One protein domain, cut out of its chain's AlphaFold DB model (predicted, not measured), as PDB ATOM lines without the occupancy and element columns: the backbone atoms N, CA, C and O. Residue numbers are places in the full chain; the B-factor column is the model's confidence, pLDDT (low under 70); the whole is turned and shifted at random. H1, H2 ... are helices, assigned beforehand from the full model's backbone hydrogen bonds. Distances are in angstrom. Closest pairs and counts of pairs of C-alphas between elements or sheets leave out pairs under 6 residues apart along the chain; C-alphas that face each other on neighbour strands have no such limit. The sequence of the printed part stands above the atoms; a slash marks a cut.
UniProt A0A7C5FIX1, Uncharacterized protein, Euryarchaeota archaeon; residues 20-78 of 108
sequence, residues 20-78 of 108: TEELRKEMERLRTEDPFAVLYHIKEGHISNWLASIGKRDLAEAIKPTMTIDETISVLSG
ATOM      1  N   THR A  20     -41.982  25.360  52.614       93.62
ATOM      2  CA  THR A  20     -42.427  24.766  51.344       93.62
ATOM      3  C   THR A  20     -43.524  25.567  50.647       93.62
ATOM      4  O   THR A  20     -43.610  25.537  49.423       93.62
ATOM      5  N   GLU A  21     -44.368  26.274  51.403       93.19
ATOM      6  CA  GLU A  21     -45.437  27.094  50.831       93.19
ATOM      7  C   GLU A  21     -44.872  28.361  50.183       93.19
ATOM      8  O   GLU A  21     -45.231  28.687  49.053       93.19
ATOM      9  N   GLU A  22     -43.951  29.040  50.863       95.38
ATOM     10  CA  GLU A  22     -43.223  30.183  50.307       95.38
ATOM     11  C   GLU A  22     -42.380  29.783  49.103       95.38
ATOM     12  O   GLU A  22     -42.397  30.487  48.098       95.38
ATOM     13  N   LEU A  23     -41.715  28.624  49.157       95.56
ATOM     14  CA  LEU A  23     -40.962  28.095  48.023       95.56
ATOM     15  C   LEU A  23     -41.874  27.953  46.799       95.56
ATOM     16  O   LEU A  23     -41.520  28.409  45.716       95.56
ATOM     17  N   ARG A  24     -43.069  27.374  46.978       95.94
ATOM     18  CA  ARG A  24     -44.057  27.226  45.904       95.94
ATOM     19  C   ARG A  24     -44.499  28.580  45.347       95.94
ATOM     20  O   ARG A  24     -44.455  28.767  44.136       95.94
ATOM     21  N   LYS A  25     -44.899  29.516  46.215       96.00
ATOM     22  CA  LYS A  25     -45.340  30.864  45.807       96.00
ATOM     23  C   LYS A  25     -44.249  31.598  45.034       96.00
ATOM     24  O   LYS A  25     -44.525  32.225  44.013       96.00
ATOM     25  N   GLU A  26     -43.007  31.481  45.486       96.56
ATOM     26  CA  GLU A  26     -41.885  32.145  44.839       96.56
ATOM     27  C   GLU A  26     -41.544  31.504  43.491       96.56
ATOM     28  O   GLU A  26     -41.280  32.212  42.521       96.56
ATOM     29  N   MET A  27     -41.660  30.178  43.372       95.56
ATOM     30  CA  MET A  27     -41.578  29.499  42.076       95.56
ATOM     31  C   MET A  27     -42.712  29.905  41.128       95.56
ATOM     32  O   MET A  27     -42.454  30.096  39.944       95.56
ATOM     33  N   GLU A  28     -43.948  30.061  41.611       95.94
ATOM     34  CA  GLU A  28     -45.092  30.519  40.804       95.94
ATOM     35  C   GLU A  28     -44.861  31.935  40.250       95.94
ATOM     36  O   GLU A  28     -45.135  32.194  39.072       95.94
ATOM     37  N   ARG A  29     -44.310  32.834  41.076       96.56
ATOM     38  CA  ARG A  29     -43.932  34.196  40.680       96.56
ATOM     39  C   ARG A  29     -42.801  34.178  39.650       96.56
ATOM     40  O   ARG A  29     -42.947  34.708  38.544       96.56
ATOM     41  N   LEU A  30     -41.700  33.499  39.977       95.56
ATOM     42  CA  LEU A  30     -40.514  33.426  39.127       95.56
ATOM     43  C   LEU A  30     -40.747  32.629  37.840       95.56
ATOM     44  O   LEU A  30     -40.087  32.903  36.850       95.56
ATOM     45  N   ARG A  31     -41.723  31.717  37.775       94.81
ATOM     46  CA  ARG A  31     -42.123  31.073  36.511       94.81
ATOM     47  C   ARG A  31     -42.480  32.103  35.433       94.81
ATOM     48  O   ARG A  31     -42.205  31.867  34.261       94.81
ATOM     49  N   THR A  32     -43.094  33.219  35.826       94.69
ATOM     50  CA  THR A  32     -43.503  34.290  34.902       94.69
ATOM     51  C   THR A  32     -42.406  35.340  34.730       94.69
ATOM     52  O   THR A  32     -42.195  35.824  33.623       94.69
ATOM     53  N   GLU A  33     -41.710  35.696  35.812       95.06
ATOM     54  CA  GLU A  33     -40.708  36.770  35.793       95.06
ATOM     55  C   GLU A  33     -39.317  36.319  35.322       95.06
ATOM     56  O   GLU A  33     -38.635  37.052  34.610       95.06
ATOM     57  N   ASP A  34     -38.879  35.127  35.736       94.06
ATOM     58  CA  ASP A  34     -37.551  34.579  35.454       94.06
ATOM     59  C   ASP A  34     -37.526  33.033  35.502       94.06
ATOM     60  O   ASP A  34     -36.986  32.415  36.434       94.06
ATOM     61  N   PRO A  35     -38.114  32.364  34.497       94.56
ATOM     62  CA  PRO A  35     -38.210  30.907  34.481       94.56
ATOM     63  C   PRO A  35     -36.839  30.219  34.408       94.56
ATOM     64  O   PRO A  35     -36.691  29.084  34.865       94.56
ATOM     65  N   PHE A  36     -35.818  30.886  33.859       94.25
ATOM     66  CA  PHE A  36     -34.479  30.313  33.730       94.25
ATOM     67  C   PHE A  36     -33.787  30.161  35.084       94.25
ATOM     68  O   PHE A  36     -33.164  29.124  35.320       94.25
ATOM     69  N   ALA A  37     -33.942  31.133  35.990       94.25
ATOM     70  CA  ALA A  37     -33.419  31.022  37.349       94.25
ATOM     71  C   ALA A  37     -34.052  29.841  38.108       94.25
ATOM     72  O   ALA A  37     -33.352  29.072  38.772       94.25
ATOM     73  N   VAL A  38     -35.364  29.633  37.955       95.12
ATOM     74  CA  VAL A  38     -36.064  28.498  38.582       95.12
ATOM     75  C   VAL A  38     -35.588  27.167  38.005       95.12
ATOM     76  O   VAL A  38     -35.227  26.262  38.760       95.12
ATOM     77  N   LEU A  39     -35.536  27.047  36.673       95.25
ATOM     78  CA  LEU A  39     -35.067  25.832  35.997       95.25
ATOM     79  C   LEU A  39     -33.635  25.476  36.379       95.25
ATOM     80  O   LEU A  39     -33.333  24.299  36.554       95.25
ATOM     81  N   TYR A  40     -32.766  26.474  36.520       95.50
ATOM     82  CA  TYR A  40     -31.404  26.270  36.991       95.50
ATOM     83  C   TYR A  40     -31.389  25.619  38.383       95.50
ATOM     84  O   TYR A  40     -30.774  24.572  38.565       95.50
ATOM     85  N   HIS A  41     -32.138  26.157  39.349       95.44
ATOM     86  CA  HIS A  41     -32.198  25.576  40.695       95.44
ATOM     87  C   HIS A  41     -32.828  24.176  40.750       95.44
ATOM     88  O   HIS A  41     -32.434  23.377  41.604       95.44
ATOM     89  N   ILE A  42     -33.773  23.865  39.856       96.00
ATOM     90  CA  ILE A  42     -34.328  22.510  39.716       96.00
ATOM     91  C   ILE A  42     -33.252  21.557  39.178       96.00
ATOM     92  O   ILE A  42     -32.995  20.520  39.791       96.00
ATOM     93  N   LYS A  43     -32.598  21.917  38.066       95.75
ATOM     94  CA  LYS A  43     -31.600  21.077  37.382       95.75
ATOM     95  C   LYS A  43     -30.371  20.787  38.235       95.75
ATOM     96  O   LYS A  43     -29.884  19.663  38.228       95.75
ATOM     97  N   GLU A  44     -29.915  21.764  39.008       96.06
ATOM     98  CA  GLU A  44     -28.782  21.585  39.921       96.06
ATOM     99  C   GLU A  44     -29.160  20.813  41.202       96.06
ATOM    100  O   GLU A  44     -28.304  20.518  42.033       96.06
ATOM    101  N   GLY A  45     -30.444  20.494  41.410       95.75
ATOM    102  CA  GLY A  45     -30.905  19.811  42.621       95.75
ATOM    103  C   GLY A  45     -30.840  20.682  43.881       95.75
ATOM    104  O   GLY A  45     -30.913  20.173  44.998       95.75
ATOM    105  N   HIS A  46     -30.731  22.006  43.732       95.62
ATOM    106  CA  HIS A  46     -30.704  22.930  44.867       95.62
ATOM    107  C   HIS A  46     -31.994  22.842  45.693       95.62
ATOM    108  O   HIS A  46     -31.949  22.846  46.923       95.62
ATOM    109  N   ILE A  47     -33.137  22.717  45.014       95.12
ATOM    110  CA  ILE A  47     -34.450  22.644  45.661       95.12
ATOM    111  C   ILE A  47     -34.604  21.345  46.461       95.12
ATOM    112  O   ILE A  47     -34.994  21.390  47.628       95.12
ATOM    113  N   SER A  48     -34.274  20.190  45.875       95.31
ATOM    114  CA  SER A  48     -34.373  18.897  46.566       95.31
ATOM    115  C   SER A  48     -33.405  18.811  47.749       95.31
ATOM    116  O   SER A  48     -33.803  18.371  48.830       95.31
ATOM    117  N   ASN A  49     -32.176  19.316  47.604       95.00
ATOM    118  CA  ASN A  49     -31.205  19.373  48.701       95.00
ATOM    119  C   ASN A  49     -31.693  20.240  49.869       95.00
ATOM    120  O   ASN A  49     -31.578  19.835  51.027       95.00
ATOM    121  N   TRP A  50     -32.274  21.409  49.584       95.50
ATOM    122  CA  TRP A  50     -32.841  22.262  50.627       95.50
ATOM    123  C   TRP A  50     -34.051  21.616  51.313       95.50
ATOM    124  O   TRP A  50     -34.155  21.626  52.538       95.50
ATOM    125  N   LEU A  51     -34.940  20.967  50.559       94.19
ATOM    126  CA  LEU A  51     -36.060  20.226  51.146       94.19
ATOM    127  C   LEU A  51     -35.577  19.114  52.086       94.19
ATOM    128  O   LEU A  51     -36.141  18.931  53.167       94.19
ATOM    129  N   ALA A  52     -34.511  18.403  51.714       93.25
ATOM    130  CA  ALA A  52     -33.904  17.395  52.571       93.25
ATOM    131  C   ALA A  52     -33.315  18.006  53.854       93.25
ATOM    132  O   ALA A  52     -33.489  17.423  54.928       93.25
ATOM    133  N   SER A  53     -32.681  19.183  53.772       93.19
ATOM    134  CA  SER A  53     -32.066  19.848  54.931       93.19
ATOM    135  C   SER A  53     -33.093  20.329  55.960       93.19
ATOM    136  O   SER A  53     -32.833  20.259  57.160       93.19
ATOM    137  N   ILE A  54     -34.293  20.724  55.521       92.44
ATOM    138  CA  ILE A  54     -35.404  21.103  56.410       92.44
ATOM    139  C   ILE A  54     -36.267  19.908  56.861       92.44
ATOM    140  O   ILE A  54     -37.314  20.094  57.484       92.44
ATOM    141  N   GLY A  55     -35.858  18.677  56.536       90.88
ATOM    142  CA  GLY A  55     -36.528  17.438  56.950       90.88
ATOM    143  C   GLY A  55     -37.688  16.984  56.055       90.88
ATOM    144  O   GLY A  55     -38.370  16.015  56.388       90.88
ATOM    145  N   LYS A  56     -37.918  17.619  54.900       91.81
ATOM    146  CA  LYS A  56     -38.962  17.255  53.922       91.81
ATOM    147  C   LYS A  56     -38.454  16.217  52.915       91.81
ATOM    148  O   LYS A  56     -38.462  16.440  51.705       91.81
ATOM    149  N   ARG A  57     -38.016  15.066  53.428       91.44
ATOM    150  CA  ARG A  57     -37.375  13.996  52.640       91.44
ATOM    151  C   ARG A  57     -38.262  13.453  51.516       91.44
ATOM    152  O   ARG A  57     -37.776  13.303  50.404       91.44
ATOM    153  N   ASP A  58     -39.555  13.251  51.776       90.75
ATOM    154  CA  ASP A  58     -40.493  12.748  50.760       90.75
ATOM    155  C   ASP A  58     -40.596  13.691  49.546       90.75
ATOM    156  O   ASP A  58     -40.637  13.246  48.402       90.75
ATOM    157  N   LEU A  59     -40.594  15.008  49.784       92.44
ATOM    158  CA  LEU A  59     -40.616  16.011  48.713       92.44
ATOM    159  C   LEU A  59     -39.268  16.089  47.989       92.44
ATOM    160  O   LEU A  59     -39.237  16.215  46.767       92.44
ATOM    161  N   ALA A  60     -38.163  15.987  48.731       93.88
ATOM    162  CA  ALA A  60     -36.820  15.977  48.160       93.88
ATOM    163  C   ALA A  60     -36.604  14.797  47.198       93.88
ATOM    164  O   ALA A  60     -35.994  14.973  46.148       93.88
ATOM    165  N   GLU A  61     -37.125  13.615  47.534       93.50
ATOM    166  CA  GLU A  61     -37.057  12.419  46.682       93.50
ATOM    167  C   GLU A  61     -38.020  12.491  45.485       93.50
ATOM    168  O   GLU A  61     -37.746  11.919  44.425       93.50
ATOM    169  N   ALA A  62     -39.146  13.192  45.638       93.50
ATOM    170  CA  ALA A  62     -40.123  13.366  44.571       93.50
ATOM    171  C   ALA A  62     -39.640  14.336  43.479       93.50
ATOM    172  O   ALA A  62     -39.921  14.101  42.302       93.50
ATOM    173  N   ILE A  63     -38.911  15.396  43.841       93.56
ATOM    174  CA  ILE A  63     -38.427  16.410  42.895       93.56
ATOM    175  C   ILE A  63     -37.145  15.932  42.215       93.56
ATOM    176  O   ILE A  63     -36.109  15.743  42.855       93.56
ATOM    177  N   LYS A  64     -37.202  15.775  40.890       93.62
ATOM    178  CA  LYS A  64     -36.070  15.313  40.077       93.62
ATOM    179  C   LYS A  64     -35.458  16.458  39.263       93.62
ATOM    180  O   LYS A  64     -36.210  17.282  38.749       93.62
ATOM    181  N   PRO A  65     -34.134  16.442  39.014       92.75
ATOM    182  CA  PRO A  65     -33.451  17.433  38.170       92.75
ATOM    183  C   PRO A  65     -34.008  17.596  36.750       92.75
ATOM    184  O   PRO A  65     -33.780  18.607  36.094       92.75
ATOM    185  N   THR A  66     -34.718  16.585  36.248       92.88
ATOM    186  CA  THR A  66     -35.300  16.566  34.900       92.88
ATOM    187  C   THR A  66     -36.720  17.131  34.839       92.88
ATOM    188  O   THR A  66     -37.291  17.168  33.754       92.88
ATOM    189  N   MET A  67     -37.314  17.504  35.978       94.25
ATOM    190  CA  MET A  67     -38.682  18.019  36.031       94.25
ATOM    191  C   MET A  67     -38.781  19.443  35.490       94.25
ATOM    192  O   MET A  67     -37.854  20.252  35.574       94.25
ATOM    193  N   THR A  68     -39.956  19.752  34.965       95.69
ATOM    194  CA  THR A  68     -40.366  21.108  34.607       95.69
ATOM    195  C   THR A  68     -40.731  21.925  35.852       95.69
ATOM    196  O   THR A  68     -40.935  21.387  36.948       95.69
ATOM    197  N   ILE A  69     -40.830  23.249  35.687       95.06
ATOM    198  CA  ILE A  69     -41.264  24.153  36.764       95.06
ATOM    199  C   ILE A  69     -42.660  23.749  37.262       95.06
ATOM    200  O   ILE A  69     -42.860  23.611  38.467       95.06
ATOM    201  N   ASP A  70     -43.607  23.505  36.351       94.75
ATOM    202  CA  ASP A  70     -44.994  23.176  36.697       94.75
ATOM    203  C   ASP A  70     -45.137  21.804  37.372       94.75
ATOM    204  O   ASP A  70     -45.891  21.670  38.340       94.75
ATOM    205  N   GLU A  71     -44.380  20.791  36.935       95.00
ATOM    206  CA  GLU A  71     -44.317  19.498  37.634       95.00
ATOM    207  C   GLU A  71     -43.793  19.673  39.061       95.00
ATOM    208  O   GLU A  71     -44.369  19.136  40.008       95.00
ATOM    209  N   THR A  72     -42.745  20.480  39.235       94.81
ATOM    210  CA  THR A  72     -42.154  20.738  40.554       94.81
ATOM    211  C   THR A  72     -43.134  21.474  41.473       94.81
ATOM    212  O   THR A  72     -43.308  21.082  42.628       94.81
ATOM    213  N   ILE A  73     -43.841  22.489  40.963       94.94
ATOM    214  CA  ILE A  73     -44.904  23.194  41.700       94.94
ATOM    215  C   ILE A  73     -46.031  22.226  42.086       94.94
ATOM    216  O   ILE A  73     -46.505  22.273  43.222       94.94
ATOM    217  N   SER A  74     -46.414  21.310  41.191       93.69
ATOM    218  CA  SER A  74     -47.456  20.301  41.448       93.69
ATOM    219  C   SER A  74     -47.058  19.304  42.545       93.69
ATOM    220  O   SER A  74     -47.899  18.845  43.321       93.69
ATOM    221  N   VAL A  75     -45.770  18.967  42.642       92.38
ATOM    222  CA  VAL A  75     -45.234  18.167  43.753       92.38
ATOM    223  C   VAL A  75     -45.303  18.955  45.061       92.38
ATOM    224  O   VAL A  75     -45.789  18.433  46.065       92.38
ATOM    225  N   LEU A  76     -44.892  20.226  45.050       91.50
ATOM    226  CA  LEU A  76     -44.925  21.100  46.228       91.50
ATOM    227  C   LEU A  76     -46.348  21.422  46.711       91.50
ATOM    228  O   LEU A  76     -46.550  21.637  47.906       91.50
ATOM    229  N   SER A  77     -47.342  21.442  45.820       88.25
ATOM    230  CA  SER A  77     -48.753  21.622  46.180       88.25
ATOM    231  C   SER A  77     -49.398  20.365  46.776       88.25
ATOM    232  O   SER A  77     -50.537  20.431  47.233       88.25
ATOM    233  N   GLY A  78     -48.704  19.221  46.769       79.75
ATOM    234  CA  GLY A  78     -49.282  17.929  47.150       79.75
ATOM    235  C   GLY A  78     -50.254  17.365  46.106       79.75
ATOM    236  O   GLY A  78     -50.973  16.410  46.393       79.75
TER     237      GLY A  78
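Overview. This is residues 20 to 78 of the 108 residues of an uncharacterized protein of Euryarchaeota archaeon (UniProt A0A7C5FIX1). Two pairs of helices, each running opposite ways side by side, make a small compact body: H1 beside H5, and the hairpin of H3 and H4. H2 joins the two pairs along the chain and packs at a steep angle on H1 and H5, and the chain comes round so that H5, the last helix, covers one side of H1, the first. The 59 printed residues have five named helices in the order H1, H2, H3, H4, H5 and no named strand: the class is all helix. The whole is compact, with a radius of gyration of the C-alphas of 10.2 A and spans of 29 by 21 by 16 A.

Arrangement. H1, residues 20 to 33, is the longest helix. It touches H5, residues 69 to 76, at a shallow tilt of 13 degrees, opposite ways; the closest C-alphas, those of Arg 24 and Ile 73, are 5.9 A apart. With its residues 27 to 31 alone H1 touches H2, residues 35 to 43, at a steep tilt of 46 degrees, opposite ways; the closest C-alphas are those of Met 27 and Val 38, at 6.6 A. H2 also touches H5, at a steep tilt of 58 degrees, the same way, with the C-alphas of Leu 39 and Ile 69 closest at 6.5 A. H3, residues 46 to 53, is close to H2 but not clearly touching, with the C-alphas of His 41 and Ile 47 closest at 6.2 A. H3 and H4, residues 57 to 62, form a helical hairpin and touch at a shallow tilt of 28 degrees, with the C-alphas of Ser 48 and Ala 60 closest at 4.1 A. H4 and H5 form a second helical hairpin and only just touch, with 3 pairs of C-alphas within 8 A, the closest those of Ala 62 and Val 75 at 7.1 A; their shallow tilt of 34.9 degrees is only just short of steep. H1 and H4, H2 and H4, and H3 and H5 are apart. Every O i to N i+4 pair is within hydrogen-bond range in H2, H3, H4 and H5; in H1 9 of 10 are.

Along the chain. H1 is 19.7 A from first to last C-alpha and begins with C-alpha 20 at (-42.427, 24.766, 51.344). H2 measures 12.2 A. H3 begins with C-alpha 46 at (-30.704, 22.930, 44.867). H4, from Arg 57 to Ala 62, is 8.5 A long, and H3 and H5 are 10.6 A each. H5 ends with C-alpha 76 at (-44.925, 21.100, 46.228).

Size, cuts and confidence. The two C-alphas farthest apart are those of Glu 33 and Gly 55, at 29.0 A, while those of Thr 20 and Gly 78, the first and last printed, are 10.6 A apart. The printed part has no cut. The links H1 to H2, H2 to H3 and H3 to H4 are tight, and H4 to H5 is short. The mean pLDDT of the printed part is 94.0, and no printed residue is under 70.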